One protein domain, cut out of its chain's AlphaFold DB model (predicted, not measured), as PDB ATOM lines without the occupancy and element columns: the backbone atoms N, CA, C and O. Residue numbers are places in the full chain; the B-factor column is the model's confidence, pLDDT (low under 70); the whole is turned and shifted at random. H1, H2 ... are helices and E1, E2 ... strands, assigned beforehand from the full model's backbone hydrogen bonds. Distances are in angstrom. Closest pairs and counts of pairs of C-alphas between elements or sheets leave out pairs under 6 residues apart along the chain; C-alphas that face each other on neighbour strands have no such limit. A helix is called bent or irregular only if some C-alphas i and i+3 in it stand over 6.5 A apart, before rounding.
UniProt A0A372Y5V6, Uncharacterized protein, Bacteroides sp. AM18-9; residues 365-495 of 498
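What this domain is: This is residues 365 to 495 of the 498 residues of an uncharacterized protein of Bacteroides sp. AM18-9 (UniProt A0A372Y5V6). A small hairpin of two strands, E1 and E2, and the short helix H2 sit at one end of a long, narrow structure. The rest is two long helices running opposite ways: H1a lies beside H3, H1b slants away from H3 to H2, and residues 474 to 482 of H3 stick out. The printed part has 131 residues, with H1, E1, E2, H2 and H3 along the chain, the sheet antiparallel, the class mostly helix. It is extended, with a radius of gyration of the C-alphas of 24.9 A and spans of 84 by 32 by 18 A.

How they stand to each other: E1, residues 416 to 420, and E2, residues 425 to 428, form an antiparallel hairpin; N 417 and O 427 are 2.8 A apart, within hydrogen-bond range. A tight link joins E2 to H2, residues 429 to 441. H1, residues 365 to 406, was assigned as one helix by its hydrogen bonds but is bent: C-alphas 379 and 382 are 6.9 A apart, and its arms H1a, 365 to 379, and H1b, 382 to 406, stand at a steep tilt of 53 degrees. H1b touches H2 with residues 397 to 406 alone, closest at the C-alphas of Leu 402 and Ala 434, 5.0 A, at a steep tilt of 62 degrees. H3, residues 444 to 489, touches H1a at a shallow tilt of 25 degrees, opposite ways, closest at the C-alphas of Leu 370 and Ile 466, 6.3 A. In H1a, H1b, H2 and H3 every O i to N i+4 pair is within hydrogen-bond range.

Where its parts are: H1a begins at C-alpha 365 (17.590, 10.314, -19.542); H1b measures 36.3 A. H3, 66.6 A, ends at C-alpha 489 (-10.196, 13.490, -24.530).

The domain as a whole: The C-alphas farthest apart, of Pro 409 and His 491, are 84.5 A apart. The printed part has no cut and no long link; residue 423 is under pLDDT 70.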
ATOM      1  N   LEU A 365      16.383  10.565 -20.338       97.88
ATOM      2  CA  LEU A 365      17.590  10.314 -19.542       97.88
ATOM      3  C   LEU A 365      17.715   8.833 -19.170       97.88
ATOM      4  O   LEU A 365      18.769   8.237 -19.380       97.88
ATOM      5  N   ILE A 366      16.626   8.216 -18.703       98.12
ATOM      6  CA  ILE A 366      16.606   6.785 -18.376       98.12
ATOM      7  C   ILE A 366      16.872   5.927 -19.619       98.12
ATOM      8  O   ILE A 366      17.590   4.936 -19.528       98.12
ATOM      9  N   ASN A 367      16.330   6.286 -20.787       98.19
ATOM     10  CA  ASN A 367      16.598   5.556 -22.031       98.19
ATOM     11  C   ASN A 367      18.083   5.576 -22.409       98.19
ATOM     12  O   ASN A 367      18.619   4.530 -22.766       98.19
ATOM     13  N   ASN A 368      18.744   6.729 -22.285       97.94
ATOM     14  CA  ASN A 368      20.177   6.844 -22.555       97.94
ATOM     15  C   ASN A 368      20.998   5.994 -21.570       97.94
ATOM     16  O   ASN A 368      21.916   5.287 -21.976       97.94
ATOM     17  N   GLU A 369      20.645   6.008 -20.281       97.94
ATOM     18  CA  GLU A 369      21.310   5.172 -19.271       97.94
ATOM     19  C   GLU A 369      21.104   3.675 -19.516       97.94
ATOM     20  O   GLU A 369      22.047   2.896 -19.403       97.94
ATOM     21  N   LEU A 370      19.891   3.265 -19.894       98.06
ATOM     22  CA  LEU A 370      19.600   1.880 -20.264       98.06
ATOM     23  C   LEU A 370      20.403   1.437 -21.496       98.06
ATOM     24  O   LEU A 370      20.820   0.282 -21.555       98.06
ATOM     25  N   GLU A 371      20.641   2.330 -22.462       97.62
ATOM     26  CA  GLU A 371      21.485   2.034 -23.622       97.62
ATOM     27  C   GLU A 371      22.940   1.772 -23.205       97.62
ATOM     28  O   GLU A 371      23.531   0.770 -23.614       97.62
ATOM     29  N   GLU A 372      23.506   2.627 -22.349       97.44
ATOM     30  CA  GLU A 372      24.875   2.467 -21.843       97.44
ATOM     31  C   GLU A 372      25.027   1.212 -20.971       97.44
ATOM     32  O   GLU A 372      25.917   0.392 -21.210       97.44
ATOM     33  N   LEU A 373      24.102   0.976 -20.035       97.50
ATOM     34  CA  LEU A 373      24.079  -0.249 -19.229       97.50
ATOM     35  C   LEU A 373      23.895  -1.500 -20.097       97.50
ATOM     36  O   LEU A 373      24.485  -2.543 -19.816       97.50
ATOM     37  N   GLY A 374      23.119  -1.405 -21.178       95.88
ATOM     38  CA  GLY A 374      22.970  -2.469 -22.166       95.88
ATOM     39  C   GLY A 374      24.289  -2.796 -22.872       95.88
ATOM     40  O   GLY A 374      24.631  -3.973 -23.018       95.88
ATOM     41  N   LYS A 375      25.075  -1.778 -23.253       96.88
ATOM     42  CA  LYS A 375      26.426  -1.964 -23.816       96.88
ATOM     43  C   LYS A 375      27.349  -2.658 -22.814       96.88
ATOM     44  O   LYS A 375      28.084  -3.568 -23.199       96.88
ATOM     45  N   ASP A 376      27.300  -2.279 -21.542       96.06
ATOM     46  CA  ASP A 376      28.116  -2.906 -20.498       96.06
ATOM     47  C   ASP A 376      27.687  -4.345 -20.194       96.06
ATOM     48  O   ASP A 376      28.537  -5.236 -20.095       96.06
ATOM     49  N   LEU A 377      26.379  -4.615 -20.171       95.44
ATOM     50  CA  LEU A 377      25.846  -5.969 -20.044       95.44
ATOM     51  C   LEU A 377      26.315  -6.858 -21.207       95.44
ATOM     52  O   LEU A 377      26.753  -7.989 -20.980       95.44
ATOM     53  N   LEU A 378      26.298  -6.352 -22.445       95.88
ATOM     54  CA  LEU A 378      26.794  -7.078 -23.620       95.88
ATOM     55  C   LEU A 378      28.293  -7.400 -23.531       95.88
ATOM     56  O   LEU A 378      28.701  -8.469 -23.986       95.88
ATOM     57  N   LYS A 379      29.113  -6.535 -22.917       95.44
ATOM     58  CA  LYS A 379      30.550  -6.801 -22.705       95.44
ATOM     59  C   LYS A 379      30.787  -7.944 -21.712       95.44
ATOM     60  O   LYS A 379      31.651  -8.787 -21.952       95.44
ATOM     61  N   ILE A 380      30.035  -7.990 -20.608       95.69
ATOM     62  CA  ILE A 380      30.233  -8.998 -19.550       95.69
ATOM     63  C   ILE A 380      29.524 -10.331 -19.842       95.69
ATOM     64  O   ILE A 380      29.989 -11.382 -19.403       95.69
ATOM     65  N   THR A 381      28.443 -10.324 -20.628       95.81
ATOM     66  CA  THR A 381      27.621 -11.518 -20.911       95.81
ATOM     67  C   THR A 381      28.424 -12.706 -21.470       95.81
ATOM     68  O   THR A 381      28.258 -13.817 -20.962       95.81
ATOM     69  N   PRO A 382      29.337 -12.545 -22.453       96.75
ATOM     70  CA  PRO A 382      30.154 -13.657 -22.942       96.75
ATOM     71  C   PRO A 382      31.054 -14.259 -21.860       96.75
ATOM     72  O   PRO A 382      31.214 -15.480 -21.793       96.75
ATOM     73  N   GLN A 383      31.627 -13.413 -20.995       94.94
ATOM     74  CA  GLN A 383      32.447 -13.865 -19.874       94.94
ATOM     75  C   GLN A 383      31.585 -14.624 -18.867       94.94
ATOM     76  O   GLN A 383      31.918 -15.753 -18.515       94.94
ATOM     77  N   TRP A 384      30.436 -14.069 -18.482       95.94
ATOM     78  CA  TRP A 384      29.489 -14.737 -17.595       95.94
ATOM     79  C   TRP A 384      29.065 -16.112 -18.127       95.94
ATOM     80  O   TRP A 384      29.201 -17.107 -17.419       95.94
ATOM     81  N   ASN A 385      28.674 -16.210 -19.400       95.50
ATOM     82  CA  ASN A 385      28.283 -17.477 -20.027       95.50
ATOM     83  C   ASN A 385      29.419 -18.514 -20.011       95.50
ATOM     84  O   ASN A 385      29.186 -19.696 -19.741       95.50
ATOM     85  N   LYS A 386      30.664 -18.080 -20.255       96.19
ATOM     86  CA  LYS A 386      31.850 -18.945 -20.165       96.19
ATOM     87  C   LYS A 386      32.042 -19.482 -18.744       96.19
ATOM     88  O   LYS A 386      32.248 -20.683 -18.569       96.19
ATOM     89  N   TYR A 387      31.964 -18.614 -17.738       95.62
ATOM     90  CA  TYR A 387      32.124 -18.995 -16.334       95.62
ATOM     91  C   TYR A 387      30.961 -19.856 -15.834       95.62
ATOM     92  O   TYR A 387      31.199 -20.822 -15.115       95.62
ATOM     93  N   GLN A 388      29.732 -19.599 -16.282       95.12
ATOM     94  CA  GLN A 388      28.565 -20.429 -15.984       95.12
ATOM     95  C   GLN A 388      28.708 -21.840 -16.565       95.12
ATOM     96  O   GLN A 388      28.427 -22.822 -15.877       95.12
ATOM     97  N   LYS A 389      29.195 -21.970 -17.806       96.06
ATOM     98  CA  LYS A 389      29.478 -23.280 -18.407       96.06
ATOM     99  C   LYS A 389      30.556 -24.032 -17.620       96.06
ATOM    100  O   LYS A 389      30.335 -25.176 -17.236       96.06
ATOM    101  N   LYS A 390      31.674 -23.369 -17.308       94.88
ATOM    102  CA  LYS A 390      32.763 -23.970 -16.523       94.88
ATOM    103  C   LYS A 390      32.333 -24.321 -15.091       94.88
ATOM    104  O   LYS A 390      32.775 -25.322 -14.539       94.88
ATOM    105  N   LYS A 391      31.422 -23.546 -14.493       95.19
ATOM    106  CA  LYS A 391      30.847 -23.859 -13.178       95.19
ATOM    107  C   LYS A 391      30.067 -25.167 -13.218       95.19
ATOM    108  O   LYS A 391      30.285 -26.000 -12.348       95.19
ATOM    109  N   LYS A 392      29.246 -25.374 -14.255       94.69
ATOM    110  CA  LYS A 392      28.516 -26.634 -14.468       94.69
ATOM    111  C   LYS A 392      29.455 -27.829 -14.642       94.69
ATOM    112  O   LYS A 392      29.161 -28.902 -14.133       94.69
ATOM    113  N   GLU A 393      30.586 -27.648 -15.325       95.75
ATOM    114  CA  GLU A 393      31.613 -28.694 -15.440       95.75
ATOM    115  C   GLU A 393      32.151 -29.092 -14.054       95.75
ATOM    116  O   GLU A 393      32.155 -30.275 -13.718       95.75
ATOM    117  N   TYR A 394      32.505 -28.120 -13.207       95.25
ATOM    118  CA  TYR A 394      32.921 -28.405 -11.828       95.25
ATOM    119  C   TYR A 394      31.800 -28.960 -10.946       95.25
ATOM    120  O   TYR A 394      32.083 -29.777 -10.076       95.25
ATOM    121  N   ASP A 395      30.546 -28.560 -11.159       93.81
ATOM    122  CA  ASP A 395      29.402 -29.134 -10.444       93.81
ATOM    123  C   ASP A 395      29.237 -30.623 -10.766       93.81
ATOM    124  O   ASP A 395      29.033 -31.423  -9.855       93.81
ATOM    125  N   ASN A 396      29.421 -31.021 -12.029       95.88
ATOM    126  CA  ASN A 396      29.405 -32.432 -12.423       95.88
ATOM    127  C   ASN A 396      30.559 -33.216 -11.780       95.88
ATOM    128  O   ASN A 396      30.329 -34.273 -11.198       95.88
ATOM    129  N   ILE A 397      31.782 -32.671 -11.800       95.62
ATOM    130  CA  ILE A 397      32.938 -33.294 -11.131       95.62
ATOM    131  C   ILE A 397      32.678 -33.417  -9.623       95.62
ATOM    132  O   ILE A 397      32.954 -34.451  -9.014       95.62
ATOM    133  N   LYS A 398      32.112 -32.377  -8.999       94.81
ATOM    134  CA  LYS A 398      31.756 -32.393  -7.577       94.81
ATOM    135  C   LYS A 398      30.747 -33.494  -7.263       94.81
ATOM    136  O   LYS A 398      30.891 -34.153  -6.238       94.81
ATOM    137  N   LEU A 399      29.752 -33.705  -8.126       94.94
ATOM    138  CA  LEU A 399      28.767 -34.778  -7.979       94.94
ATOM    139  C   LEU A 399      29.419 -36.163  -8.064       94.94
ATOM    140  O   LEU A 399      29.135 -37.016  -7.227       94.94
ATOM    141  N   GLU A 400      30.342 -36.381  -9.002       95.50
ATOM    142  CA  GLU A 400      31.099 -37.639  -9.089       95.50
ATOM    143  C   GLU A 400      31.934 -37.893  -7.825       95.50
ATOM    144  O   GLU A 400      31.941 -39.000  -7.279       95.50
ATOM    145  N   ILE A 401      32.607 -36.856  -7.316       95.44
ATOM    146  CA  ILE A 401      33.361 -36.928  -6.060       95.44
ATOM    147  C   ILE A 401      32.422 -37.218  -4.886       95.44
ATOM    148  O   ILE A 401      32.753 -38.049  -4.043       95.44
ATOM    149  N   LEU A 402      31.256 -36.574  -4.829       95.06
ATOM    150  CA  LEU A 402      30.258 -36.791  -3.784       95.06
ATOM    151  C   LEU A 402      29.774 -38.248  -3.766       95.06
ATOM    152  O   LEU A 402      29.700 -38.853  -2.698       95.06
ATOM    153  N   GLU A 403      29.508 -38.842  -4.931       95.50
ATOM    154  CA  GLU A 403      29.148 -40.261  -5.040       95.50
ATOM    155  C   GLU A 403      30.282 -41.200  -4.606       95.50
ATOM    156  O   GLU A 403      30.023 -42.258  -4.030       95.50
ATOM    157  N   ALA A 404      31.542 -40.814  -4.824       93.94
ATOM    158  CA  ALA A 404      32.687 -41.552  -4.298       93.94
ATOM    159  C   ALA A 404      32.805 -41.425  -2.767       93.94
ATOM    160  O   ALA A 404      33.039 -42.428  -2.099       93.94
ATOM    161  N   VAL A 405      32.592 -40.228  -2.202       94.06
ATOM    162  CA  VAL A 405      32.607 -39.985  -0.745       94.06
ATOM    163  C   VAL A 405      31.543 -40.820  -0.033       94.06
ATOM    164  O   VAL A 405      31.835 -41.418   0.997       94.06
ATOM    165  N   LYS A 406      30.335 -40.937  -0.600       93.00
ATOM    166  CA  LYS A 406      29.250 -41.774  -0.050       93.00
ATOM    167  C   LYS A 406      29.615 -43.255   0.082       93.00
ATOM    168  O   LYS A 406      29.024 -43.959   0.894       93.00
ATOM    169  N   LYS A 407      30.541 -43.737  -0.752       93.06
ATOM    170  CA  LYS A 407      31.001 -45.135  -0.787       93.06
ATOM    171  C   LYS A 407      32.306 -45.346  -0.015       93.06
ATOM    172  O   LYS A 407      32.767 -46.480   0.078       93.06
ATOM    173  N   ASP A 408      32.910 -44.279   0.501       92.12
ATOM    174  CA  ASP A 408      34.190 -44.314   1.196       92.12
ATOM    175  C   ASP A 408      33.995 -44.769   2.657       92.12
ATOM    176  O   ASP A 408      33.299 -44.085   3.416       92.12
ATOM    177  N   PRO A 409      34.611 -45.887   3.093       90.94
ATOM    178  CA  PRO A 409      34.490 -46.375   4.468       90.94
ATOM    179  C   PRO A 409      34.943 -45.371   5.538       90.94
ATOM    180  O   PRO A 409      34.526 -45.490   6.688       90.94
ATOM    181  N   LEU A 410      35.772 -44.378   5.180       89.50
ATOM    182  CA  LEU A 410      36.203 -43.308   6.089       89.50
ATOM    183  C   LEU A 410      35.074 -42.319   6.435       89.50
ATOM    184  O   LEU A 410      35.174 -41.607   7.435       89.50
ATOM    185  N   TYR A 411      33.997 -42.274   5.643       88.56
ATOM    186  CA  TYR A 411      32.887 -41.327   5.800       88.56
ATOM    187  C   TYR A 411      31.525 -42.048   5.818       88.56
ATOM    188  O   TYR A 411      30.657 -41.753   4.992       88.56
ATOM    189  N   PRO A 412      31.286 -42.965   6.778       85.81
ATOM    190  CA  PRO A 412      30.148 -43.891   6.753       85.81
ATOM    191  C   PRO A 412      28.784 -43.223   6.990       85.81
ATOM    192  O   PRO A 412      27.747 -43.828   6.725       85.81
ATOM    193  N   THR A 413      28.755 -41.993   7.507       88.44
ATOM    194  CA  THR A 413      27.521 -41.280   7.852       88.44
ATOM    195  C   THR A 413      27.544 -39.832   7.381       88.44
ATOM    196  O   THR A 413      28.534 -39.115   7.540       88.44
ATOM    197  N   ASN A 414      26.408 -39.379   6.840       92.12
ATOM    198  CA  ASN A 414      26.197 -37.976   6.511       92.12
ATOM    199  C   ASN A 414      25.546 -37.249   7.681       92.12
ATOM    200  O   ASN A 414      24.341 -37.370   7.901       92.12
ATOM    201  N   TYR A 415      26.324 -36.477   8.423       89.81
ATOM    202  CA  TYR A 415      25.802 -35.628   9.487       89.81
ATOM    203  C   TYR A 415      25.987 -34.156   9.136       89.81
ATOM    204  O   TYR A 415      26.858 -33.779   8.348       89.81
ATOM    205  N   MET A 416      25.134 -33.317   9.709       91.31
ATOM    206  CA  MET A 416      25.213 -31.872   9.553       91.31
ATOM    207  C   MET A 416      26.430 -31.341  10.323       91.31
ATOM    208  O   MET A 416      26.560 -31.594  11.517       91.31
ATOM    209  N   ILE A 417      27.314 -30.610   9.643       91.62
ATOM    210  CA  ILE A 417      28.465 -29.929  10.253       91.62
ATOM    211  C   ILE A 417      28.036 -28.571  10.809       91.62
ATOM    212  O   ILE A 417      28.460 -28.178  11.893       91.62
ATOM    213  N   SER A 418      27.215 -27.832  10.064       90.00
ATOM    214  CA  SER A 418      26.750 -26.508  10.473       90.00
ATOM    215  C   SER A 418      25.404 -26.164   9.842       90.00
ATOM    216  O   SER A 418      25.017 -26.714   8.812       90.00
ATOM    217  N   TYR A 419      24.687 -25.237  10.475       87.56
ATOM    218  CA  TYR A 419      23.416 -24.706   9.998       87.56
ATOM    219  C   TYR A 419      23.479 -23.180   9.970       87.56
ATOM    220  O   TYR A 419      23.924 -22.570  10.943       87.56
ATOM    221  N   ASN A 420      23.035 -22.569   8.870       79.50
ATOM    222  CA  ASN A 420      22.853 -21.126   8.764       79.50
ATOM    223  C   ASN A 420      21.349 -20.786   8.857       79.50
ATOM    224  O   ASN A 420      20.630 -20.974   7.871       79.50
ATOM    225  N   PRO A 421      20.873 -20.241   9.995       75.62
ATOM    226  CA  PRO A 421      19.463 -19.905  10.193       75.62
ATOM    227  C   PRO A 421      18.947 -18.792   9.275       75.62
ATOM    228  O   PRO A 421      17.757 -18.745   8.993       75.62
ATOM    229  N   GLN A 422      19.821 -17.900   8.800       70.12
ATOM    230  CA  GLN A 422      19.434 -16.744   7.976       70.12
ATOM    231  C   GLN A 422      19.158 -17.141   6.523       70.12
ATOM    232  O   GLN A 422      18.349 -16.508   5.852       70.12
ATOM    233  N   LEU A 423      19.825 -18.195   6.045       66.62
ATOM    234  CA  LEU A 423      19.661 -18.736   4.692       66.62
ATOM    235  C   LEU A 423      18.834 -20.029   4.666       66.62
ATOM    236  O   LEU A 423      18.564 -20.558   3.591       66.62
ATOM    237  N   GLY A 424      18.460 -20.567   5.832       79.19
ATOM    238  CA  GLY A 424      17.763 -21.849   5.943       79.19
ATOM    239  C   GLY A 424      18.574 -23.039   5.418       79.19
ATOM    240  O   GLY A 424      17.990 -24.050   5.038       79.19
ATOM    241  N   SER A 425      19.907 -22.933   5.369       81.12
ATOM    242  CA  SER A 425      20.783 -23.899   4.694       81.12
ATOM    243  C   SER A 425      21.669 -24.670   5.678       81.12
ATOM    244  O   SER A 425      22.355 -24.059   6.502       81.12
ATOM    245  N   ALA A 426      21.709 -25.999   5.551       88.31
ATOM    246  CA  ALA A 426      22.588 -26.890   6.310       88.31
ATOM    247  C   ALA A 426      23.784 -27.351   5.458       88.31
ATOM    248  O   ALA A 426      23.613 -27.722   4.298       88.31
ATOM    249  N   LEU A 427      24.987 -27.351   6.039       88.31
ATOM    250  CA  LEU A 427      26.189 -27.932   5.442       88.31
ATOM    251  C   LEU A 427      26.406 -29.332   6.017       88.31
ATOM    252  O   LEU A 427      26.545 -29.490   7.231       88.31
ATOM    253  N   TYR A 428      26.478 -30.338   5.151       92.56
ATOM    254  CA  TYR A 428      26.648 -31.732   5.546       92.56
ATOM    255  C   TYR A 428      28.071 -32.246   5.317       92.56
ATOM    256  O   TYR A 428      28.825 -31.713   4.497       92.56
ATOM    257  N   LYS A 429      28.447 -33.295   6.058       93.44
ATOM    258  CA  LYS A 429      29.801 -33.858   6.050       93.44
ATOM    259  C   LYS A 429      30.235 -34.350   4.679       93.44
ATOM    260  O   LYS A 429      31.367 -34.066   4.289       93.44
ATOM    261  N   TRP A 430      29.362 -35.029   3.941       94.56
ATOM    262  CA  TRP A 430      29.692 -35.493   2.594       94.56
ATOM    263  C   TRP A 430      29.887 -34.339   1.608       94.56
ATOM    264  O   TRP A 430      30.839 -34.368   0.836       94.56
ATOM    265  N   ASP A 431      29.055 -33.294   1.668       91.88
ATOM    266  CA  ASP A 431      29.182 -32.118   0.796       91.88
ATOM    267  C   ASP A 431      30.461 -31.322   1.074       91.88
ATOM    268  O   ASP A 431      31.131 -30.865   0.144       91.88
ATOM    269  N   TYR A 432      30.815 -31.178   2.354       92.19
ATOM    270  CA  TYR A 432      32.072 -30.561   2.771       92.19
ATOM    271  C   TYR A 432      33.278 -31.360   2.270       92.19
ATOM    272  O   TYR A 432      34.207 -30.792   1.703       92.19
ATOM    273  N   GLU A 433      33.261 -32.679   2.448       94.31
ATOM    274  CA  GLU A 433      34.352 -33.549   2.014       94.31
ATOM    275  C   GLU A 433      34.492 -33.568   0.485       94.31
ATOM    276  O   GLU A 433      35.601 -33.473  -0.037       94.31
ATOM    277  N   ALA A 434      33.377 -33.608  -0.248       93.88
ATOM    278  CA  ALA A 434      33.387 -33.523  -1.703       93.88
ATOM    279  C   ALA A 434      33.981 -32.195  -2.199       93.88
ATOM    280  O   ALA A 434      34.756 -32.179  -3.153       93.88
ATOM    281  N   GLU A 435      33.673 -31.085  -1.524       91.94
ATOM    282  CA  GLU A 435      34.262 -29.772  -1.802       91.94
ATOM    283  C   GLU A 435      35.778 -29.737  -1.521       91.94
ATOM    284  O   GLU A 435      36.529 -29.137  -2.292       91.94
ATOM    285  N   MET A 436      36.245 -30.380  -0.446       92.38
ATOM    286  CA  MET A 436      37.676 -30.466  -0.124       92.38
ATOM    287  C   MET A 436      38.438 -31.303  -1.153       92.38
ATOM    288  O   MET A 436      39.407 -30.817  -1.734       92.38
ATOM    289  N   ARG A 437      37.943 -32.503  -1.475       94.44
ATOM    290  CA  ARG A 437      38.536 -33.372  -2.504       94.44
ATOM    291  C   ARG A 437      38.520 -32.732  -3.887       94.44
ATOM    292  O   ARG A 437      39.450 -32.938  -4.661       94.44
ATOM    293  N   LEU A 438      37.489 -31.948  -4.210       94.44
ATOM    294  CA  LEU A 438      37.450 -31.172  -5.449       94.44
ATOM    295  C   LEU A 438      38.592 -30.155  -5.495       94.44
ATOM    296  O   LEU A 438      39.287 -30.084  -6.501       94.44
ATOM    297  N   LYS A 439      38.826 -29.411  -4.406       92.75
ATOM    298  CA  LYS A 439      39.934 -28.441  -4.312       92.75
ATOM    299  C   LYS A 439      41.309 -29.104  -4.359       92.75
ATOM    300  O   LYS A 439      42.231 -28.518  -4.909       92.75
ATOM    301  N   GLU A 440      41.450 -30.303  -3.801       93.06
ATOM    302  CA  GLU A 440      42.696 -31.077  -3.866       93.06
ATOM    303  C   GLU A 440      42.968 -31.609  -5.278       93.06
ATOM    304  O   GLU A 440      44.082 -31.479  -5.782       93.06
ATOM    305  N   ARG A 441      41.949 -32.185  -5.934       93.75
ATOM    306  CA  ARG A 441      42.055 -32.729  -7.300       93.75
ATOM    307  C   ARG A 441      42.171 -31.638  -8.365       93.75
ATOM    308  O   ARG A 441      42.795 -31.868  -9.394       93.75
ATOM    309  N   HIS A 442      41.580 -30.475  -8.104       93.12
ATOM    310  CA  HIS A 442      41.552 -29.318  -8.994       93.12
ATOM    311  C   HIS A 442      41.967 -28.049  -8.235       93.12
ATOM    312  O   HIS A 442      41.112 -27.227  -7.891       93.12
ATOM    313  N   PRO A 443      43.267 -27.842  -7.952       91.25
ATOM    314  CA  PRO A 443      43.741 -26.663  -7.223       91.25
ATOM    315  C   PRO A 443      43.342 -25.333  -7.884       91.25
ATOM    316  O   PRO A 443      43.130 -24.323  -7.207       91.25
ATOM    317  N   GLU A 444      43.177 -25.325  -9.209       92.94
ATOM    318  CA  GLU A 444      42.721 -24.174  -9.985       92.94
ATOM    319  C   GLU A 444      41.242 -23.816  -9.749       92.94
ATOM    320  O   GLU A 444      40.839 -22.680 -10.018       92.94
ATOM    321  N   TYR A 445      40.441 -24.738  -9.195       91.94
ATOM    322  CA  TYR A 445      39.029 -24.521  -8.870       91.94
ATOM    323  C   TYR A 445      38.835 -23.372  -7.878       91.94
ATOM    324  O   TYR A 445      37.896 -22.593  -8.023       91.94
ATOM    325  N   LYS A 446      39.743 -23.209  -6.902       89.56
ATOM    326  CA  LYS A 446      39.654 -22.115  -5.922       89.56
ATOM    327  C   LYS A 446      39.722 -20.747  -6.607       89.56
ATOM    328  O   LYS A 446      38.844 -19.916  -6.397       89.56
ATOM    329  N   LYS A 447      40.729 -20.549  -7.463       93.38
ATOM    330  CA  LYS A 447      40.900 -19.311  -8.234       93.38
ATOM    331  C   LYS A 447      39.719 -19.084  -9.181       93.38
ATOM    332  O   LYS A 447      39.193 -17.980  -9.262       93.38
ATOM    333  N   PHE A 448      39.263 -20.143  -9.852       95.31
ATOM    334  CA  PHE A 448      38.069 -20.086 -10.692       95.31
ATOM    335  C   PHE A 448      36.826 -19.634  -9.913       95.31
ATOM    336  O   PHE A 448      36.067 -18.815 -10.421       95.31
ATOM    337  N   LEU A 449      36.603 -20.156  -8.702       92.75
ATOM    338  CA  LEU A 449      35.431 -19.831  -7.892       92.75
ATOM    339  C   LEU A 449      35.432 -18.359  -7.455       92.75
ATOM    340  O   LEU A 449      34.389 -17.711  -7.501       92.75
ATOM    341  N   GLU A 450      36.593 -17.818  -7.082       93.19
ATOM    342  CA  GLU A 450      36.760 -16.394  -6.755       93.19
ATOM    343  C   GLU A 450      36.419 -15.496  -7.960       93.19
ATOM    344  O   GLU A 450      35.636 -14.550  -7.839       93.19
ATOM    345  N   GLU A 451      36.935 -15.834  -9.146       95.19
ATOM    346  CA  GLU A 451      36.628 -15.128 -10.398       95.19
ATOM    347  C   GLU A 451      35.146 -15.265 -10.796       95.19
ATOM    348  O   GLU A 451      34.513 -14.280 -11.181       95.19
ATOM    349  N   TYR A 452      34.569 -16.464 -10.649       95.12
ATOM    350  CA  TYR A 452      33.158 -16.748 -10.919       95.12
ATOM    351  C   TYR A 452      32.242 -15.857 -10.075       95.12
ATOM    352  O   TYR A 452      31.354 -15.209 -10.621       95.12
ATOM    353  N   ILE A 453      32.480 -15.786  -8.759       94.38
ATOM    354  CA  ILE A 453      31.675 -14.974  -7.834       94.38
ATOM    355  C   ILE A 453      31.771 -13.487  -8.196       94.38
ATOM    356  O   ILE A 453      30.765 -12.778  -8.172       94.38
ATOM    357  N   SER A 454      32.964 -13.010  -8.555       94.69
ATOM    358  CA  SER A 454      33.180 -11.615  -8.952       94.69
ATOM    359  C   SER A 454      32.407 -11.241 -10.226       94.69
ATOM    360  O   SER A 454      31.703 -10.224 -10.262       94.69
ATOM    361  N   ILE A 455      32.480 -12.089 -11.258       95.00
ATOM    362  CA  ILE A 455      31.767 -11.881 -12.527       95.00
ATOM    363  C   ILE A 455      30.259 -12.005 -12.318       95.00
ATOM    364  O   ILE A 455      29.521 -11.152 -12.807       95.00
ATOM    365  N   GLN A 456      29.807 -13.006 -11.554       95.38
ATOM    366  CA  GLN A 456      28.399 -13.177 -11.199       95.38
ATOM    367  C   GLN A 456      27.852 -11.916 -10.534       95.38
ATOM    368  O   GLN A 456      26.862 -11.362 -10.991       95.38
ATOM    369  N   LYS A 457      28.525 -11.420  -9.489       95.38
ATOM    370  CA  LYS A 457      28.100 -10.216  -8.771       95.38
ATOM    371  C   LYS A 457      27.998  -9.008  -9.702       95.38
ATOM    372  O   LYS A 457      27.053  -8.234  -9.598       95.38
ATOM    373  N   SER A 458      28.964  -8.844 -10.602       95.25
ATOM    374  CA  SER A 458      28.973  -7.740 -11.567       95.25
ATOM    375  C   SER A 458      27.814  -7.852 -12.565       95.25
ATOM    376  O   SER A 458      27.120  -6.869 -12.811       95.25
ATOM    377  N   TYR A 459      27.564  -9.057 -13.086       96.81
ATOM    378  CA  TYR A 459      26.454  -9.351 -13.991       96.81
ATOM    379  C   TYR A 459      25.089  -9.144 -13.315       96.81
ATOM    380  O   TYR A 459      24.248  -8.411 -13.834       96.81
ATOM    381  N   ASP A 460      24.892  -9.725 -12.129       95.75
ATOM    382  CA  ASP A 460      23.646  -9.648 -11.361       95.75
ATOM    383  C   ASP A 460      23.334  -8.199 -10.946       95.75
ATOM    384  O   ASP A 460      22.183  -7.764 -11.020       95.75
ATOM    385  N   ASN A 461      24.352  -7.418 -10.559       96.12
ATOM    386  CA  ASN A 461      24.189  -5.997 -10.246       96.12
ATOM    387  C   ASN A 461      23.711  -5.196 -11.463       96.12
ATOM    388  O   ASN A 461      22.744  -4.446 -11.335       96.12
ATOM    389  N   LEU A 462      24.337  -5.388 -12.632       96.88
ATOM    390  CA  LEU A 462      23.929  -4.727 -13.877       96.88
ATOM    391  C   LEU A 462      22.494  -5.099 -14.264       96.88
ATOM    392  O   LEU A 462      21.685  -4.222 -14.559       96.88
ATOM    393  N   GLN A 463      22.141  -6.388 -14.207       96.81
ATOM    394  CA  GLN A 463      20.769  -6.829 -14.476       96.81
ATOM    395  C   GLN A 463      19.756  -6.212 -13.505       96.81
ATOM    396  O   GLN A 463      18.667  -5.804 -13.917       96.81
ATOM    397  N   CYS A 464      20.102  -6.138 -12.218       96.75
ATOM    398  CA  CYS A 464      19.257  -5.542 -11.189       96.75
ATOM    399  C   CYS A 464      19.048  -4.040 -11.429       96.75
ATOM    400  O   CYS A 464      17.927  -3.548 -11.301       96.75
ATOM    401  N   GLU A 465      20.101  -3.316 -11.805       97.25
ATOM    402  CA  GLU A 465      20.038  -1.891 -12.128       97.25
ATOM    403  C   GLU A 465      19.183  -1.619 -13.371       97.25
ATOM    404  O   GLU A 465      18.243  -0.825 -13.296       97.25
ATOM    405  N   ILE A 466      19.416  -2.361 -14.461       98.00
ATOM    406  CA  ILE A 466      18.596  -2.305 -15.681       98.00
ATOM    407  C   ILE A 466      17.124  -2.560 -15.341       98.00
ATOM    408  O   ILE A 466      16.262  -1.757 -15.690       98.00
ATOM    409  N   SER A 467      16.828  -3.623 -14.587       97.88
ATOM    410  CA  SER A 467      15.450  -3.980 -14.217       97.88
ATOM    411  C   SER A 467      14.754  -2.876 -13.412       97.88
ATOM    412  O   SER A 467      13.573  -2.591 -13.627       97.88
ATOM    413  N   LYS A 468      15.473  -2.226 -12.485       96.94
ATOM    414  CA  LYS A 468      14.951  -1.097 -11.698       96.94
ATOM    415  C   LYS A 468      14.649   0.114 -12.580       96.94
ATOM    416  O   LYS A 468      13.587   0.719 -12.427       96.94
ATOM    417  N   LEU A 469      15.553   0.456 -13.498       97.56
ATOM    418  CA  LEU A 469      15.375   1.579 -14.422       97.56
ATOM    419  C   LEU A 469      14.253   1.325 -15.433       97.56
ATOM    420  O   LEU A 469      13.456   2.222 -15.693       97.56
ATOM    421  N   GLU A 470      14.123   0.103 -15.950       98.06
ATOM    422  CA  GLU A 470      13.016  -0.271 -16.832       98.06
ATOM    423  C   GLU A 470      11.657  -0.160 -16.140       98.06
ATOM    424  O   GLU A 470      10.694   0.315 -16.750       98.06
ATOM    425  N   LEU A 471      11.565  -0.590 -14.875       97.88
ATOM    426  CA  LEU A 471      10.347  -0.443 -14.080       97.88
ATOM    427  C   LEU A 471      10.001   1.037 -13.891       97.88
ATOM    428  O   LEU A 471       8.875   1.438 -14.179       97.88
ATOM    429  N   LEU A 472      10.979   1.851 -13.485       97.75
ATOM    430  CA  LEU A 472      10.790   3.291 -13.317       97.75
ATOM    431  C   LEU A 472      10.356   3.959 -14.630       97.75
ATOM    432  O   LEU A 472       9.396   4.726 -14.638       97.75
ATOM    433  N   ARG A 473      11.003   3.634 -15.756       98.25
ATOM    434  CA  ARG A 473      10.624   4.153 -17.079       98.25
ATOM    435  C   ARG A 473       9.166   3.838 -17.404       98.25
ATOM    436  O   ARG A 473       8.435   4.740 -17.800       98.25
ATOM    437  N   LYS A 474       8.735   2.585 -17.210       98.31
ATOM    438  CA  LYS A 474       7.347   2.154 -17.465       98.31
ATOM    439  C   LYS A 474       6.339   2.942 -16.627       98.31
ATOM    440  O   LYS A 474       5.273   3.297 -17.127       98.31
ATOM    441  N   GLU A 475       6.664   3.233 -15.371       97.94
ATOM    442  CA  GLU A 475       5.812   4.049 -14.498       97.94
ATOM    443  C   GLU A 475       5.728   5.505 -14.976       97.94
ATOM    444  O   GLU A 475       4.629   6.043 -15.114       97.94
ATOM    445  N   LEU A 476       6.860   6.132 -15.309       98.38
ATOM    446  CA  LEU A 476       6.873   7.502 -15.832       98.38
ATOM    447  C   LEU A 476       6.135   7.610 -17.174       98.38
ATOM    448  O   LEU A 476       5.375   8.556 -17.392       98.38
ATOM    449  N   GLU A 477       6.303   6.627 -18.063       98.38
ATOM    450  CA  GLU A 477       5.543   6.523 -19.310       98.38
ATOM    451  C   GLU A 477       4.045   6.378 -19.043       98.38
ATOM    452  O   GLU A 477       3.243   7.012 -19.729       98.38
ATOM    453  N   HIS A 478       3.651   5.592 -18.040       98.25
ATOM    454  CA  HIS A 478       2.255   5.478 -17.633       98.25
ATOM    455  C   HIS A 478       1.682   6.831 -17.185       98.25
ATOM    456  O   HIS A 478       0.596   7.202 -17.639       98.25
ATOM    457  N   TYR A 479       2.407   7.599 -16.367       98.25
ATOM    458  CA  TYR A 479       1.974   8.932 -15.932       98.25
ATOM    459  C   TYR A 479       1.874   9.910 -17.107       98.25
ATOM    460  O   TYR A 479       0.821  10.512 -17.316       98.25
ATOM    461  N   ARG A 480       2.912   9.989 -17.951       97.81
ATOM    462  CA  ARG A 480       2.913  10.809 -19.173       97.81
ATOM    463  C   ARG A 480       1.735  10.456 -20.084       97.81
ATOM    464  O   ARG A 480       1.014  11.335 -20.544       97.81
ATOM    465  N   ASN A 481       1.514   9.167 -20.335       97.44
ATOM    466  CA  ASN A 481       0.434   8.703 -21.203       97.44
ATOM    467  C   ASN A 481      -0.948   8.966 -20.589       97.44
ATOM    468  O   ASN A 481      -1.894   9.201 -21.333       97.44
ATOM    469  N   THR A 482      -1.077   8.930 -19.259       97.25
ATOM    470  CA  THR A 482      -2.314   9.307 -18.554       97.25
ATOM    471  C   THR A 482      -2.653  10.773 -18.820       97.25
ATOM    472  O   THR A 482      -3.777  11.063 -19.220       97.25
ATOM    473  N   ILE A 483      -1.665  11.667 -18.696       97.94
ATOM    474  CA  ILE A 483      -1.818  13.094 -19.012       97.94
ATOM    475  C   ILE A 483      -2.219  13.271 -20.476       97.94
ATOM    476  O   ILE A 483      -3.266  13.842 -20.763       97.94
ATOM    477  N   TYR A 484      -1.440  12.711 -21.404       96.62
ATOM    478  CA  TYR A 484      -1.703  12.840 -22.838       96.62
ATOM    479  C   TYR A 484      -3.119  12.383 -23.215       96.62
ATOM    480  O   TYR A 484      -3.863  13.118 -23.861       96.62
ATOM    481  N   LYS A 485      -3.532  11.192 -22.758       96.06
ATOM    482  CA  LYS A 485      -4.873  10.651 -23.028       96.06
ATOM    483  C   LYS A 485      -5.981  11.565 -22.513       96.06
ATOM    484  O   LYS A 485      -6.978  11.743 -23.209       96.06
ATOM    485  N   TYR A 486      -5.813  12.134 -21.321       95.88
ATOM    486  CA  TYR A 486      -6.799  13.047 -20.753       95.88
ATOM    487  C   TYR A 486      -6.938  14.325 -21.590       95.88
ATOM    488  O   TYR A 486      -8.052  14.711 -21.928       95.88
ATOM    489  N   PHE A 487      -5.825  14.948 -21.986       95.25
ATOM    490  CA  PHE A 487      -5.846  16.182 -22.784       95.25
ATOM    491  C   PHE A 487      -6.378  15.962 -24.203       95.25
ATOM    492  O   PHE A 487      -7.074  16.825 -24.732       95.25
ATOM    493  N   VAL A 488      -6.132  14.794 -24.802       93.00
ATOM    494  CA  VAL A 488      -6.785  14.399 -26.061       93.00
ATOM    495  C   VAL A 488      -8.300  14.302 -25.880       93.00
ATOM    496  O   VAL A 488      -9.042  14.882 -26.668       93.00
ATOM    497  N   TYR A 489      -8.766  13.616 -24.830       91.69
ATOM    498  CA  TYR A 489     -10.196  13.490 -24.530       91.69
ATOM    499  C   TYR A 489     -10.858  14.844 -24.238       91.69
ATOM    500  O   TYR A 489     -11.995  15.078 -24.634       91.69
ATOM    501  N   ALA A 490     -10.136  15.755 -23.587       89.44
ATOM    502  CA  ALA A 490     -10.596  17.109 -23.304       89.44
ATOM    503  C   ALA A 490     -10.495  18.067 -24.508       89.44
ATOM    504  O   ALA A 490     -10.807  19.243 -24.349       89.44
ATOM    505  N   HIS A 491     -10.054  17.601 -25.686       90.69
ATOM    506  CA  HIS A 491      -9.793  18.427 -26.875       90.69
ATOM    507  C   HIS A 491      -8.798  19.581 -26.638       90.69
ATOM    508  O   HIS A 491      -8.906  20.640 -27.246       90.69
ATOM    509  N   ARG A 492      -7.807  19.363 -25.765       89.75
ATOM    510  CA  ARG A 492      -6.776  20.338 -25.356       89.75
ATOM    511  C   ARG A 492      -5.355  19.835 -25.621       89.75
ATOM    512  O   ARG A 492      -4.402  20.249 -24.975       89.75
ATOM    513  N   CYS A 493      -5.183  18.894 -26.551       85.00
ATOM    514  CA  CYS A 493      -3.880  18.269 -26.796       85.00
ATOM    515  C   CYS A 493      -2.808  19.265 -27.274       85.00
ATOM    516  O   CYS A 493      -1.628  19.061 -26.986       85.00
ATOM    517  N   ASP A 494      -3.211  20.335 -27.961       85.19
ATOM    518  CA  ASP A 494      -2.303  21.379 -28.454       85.19
ATOM    519  C   ASP A 494      -1.580  22.102 -27.306       85.19
ATOM    520  O   ASP A 494      -0.433  22.520 -27.449       85.19
ATOM    521  N   GLU A 495      -2.196  22.149 -26.124       86.81
ATOM    522  CA  GLU A 495      -1.626  22.754 -24.919       86.81
ATOM    523  C   GLU A 495      -0.483  21.932 -24.303       86.81
ATOM    524  O   GLU A 495       0.250  22.439 -23.465       86.81
TER     525      GLU A 495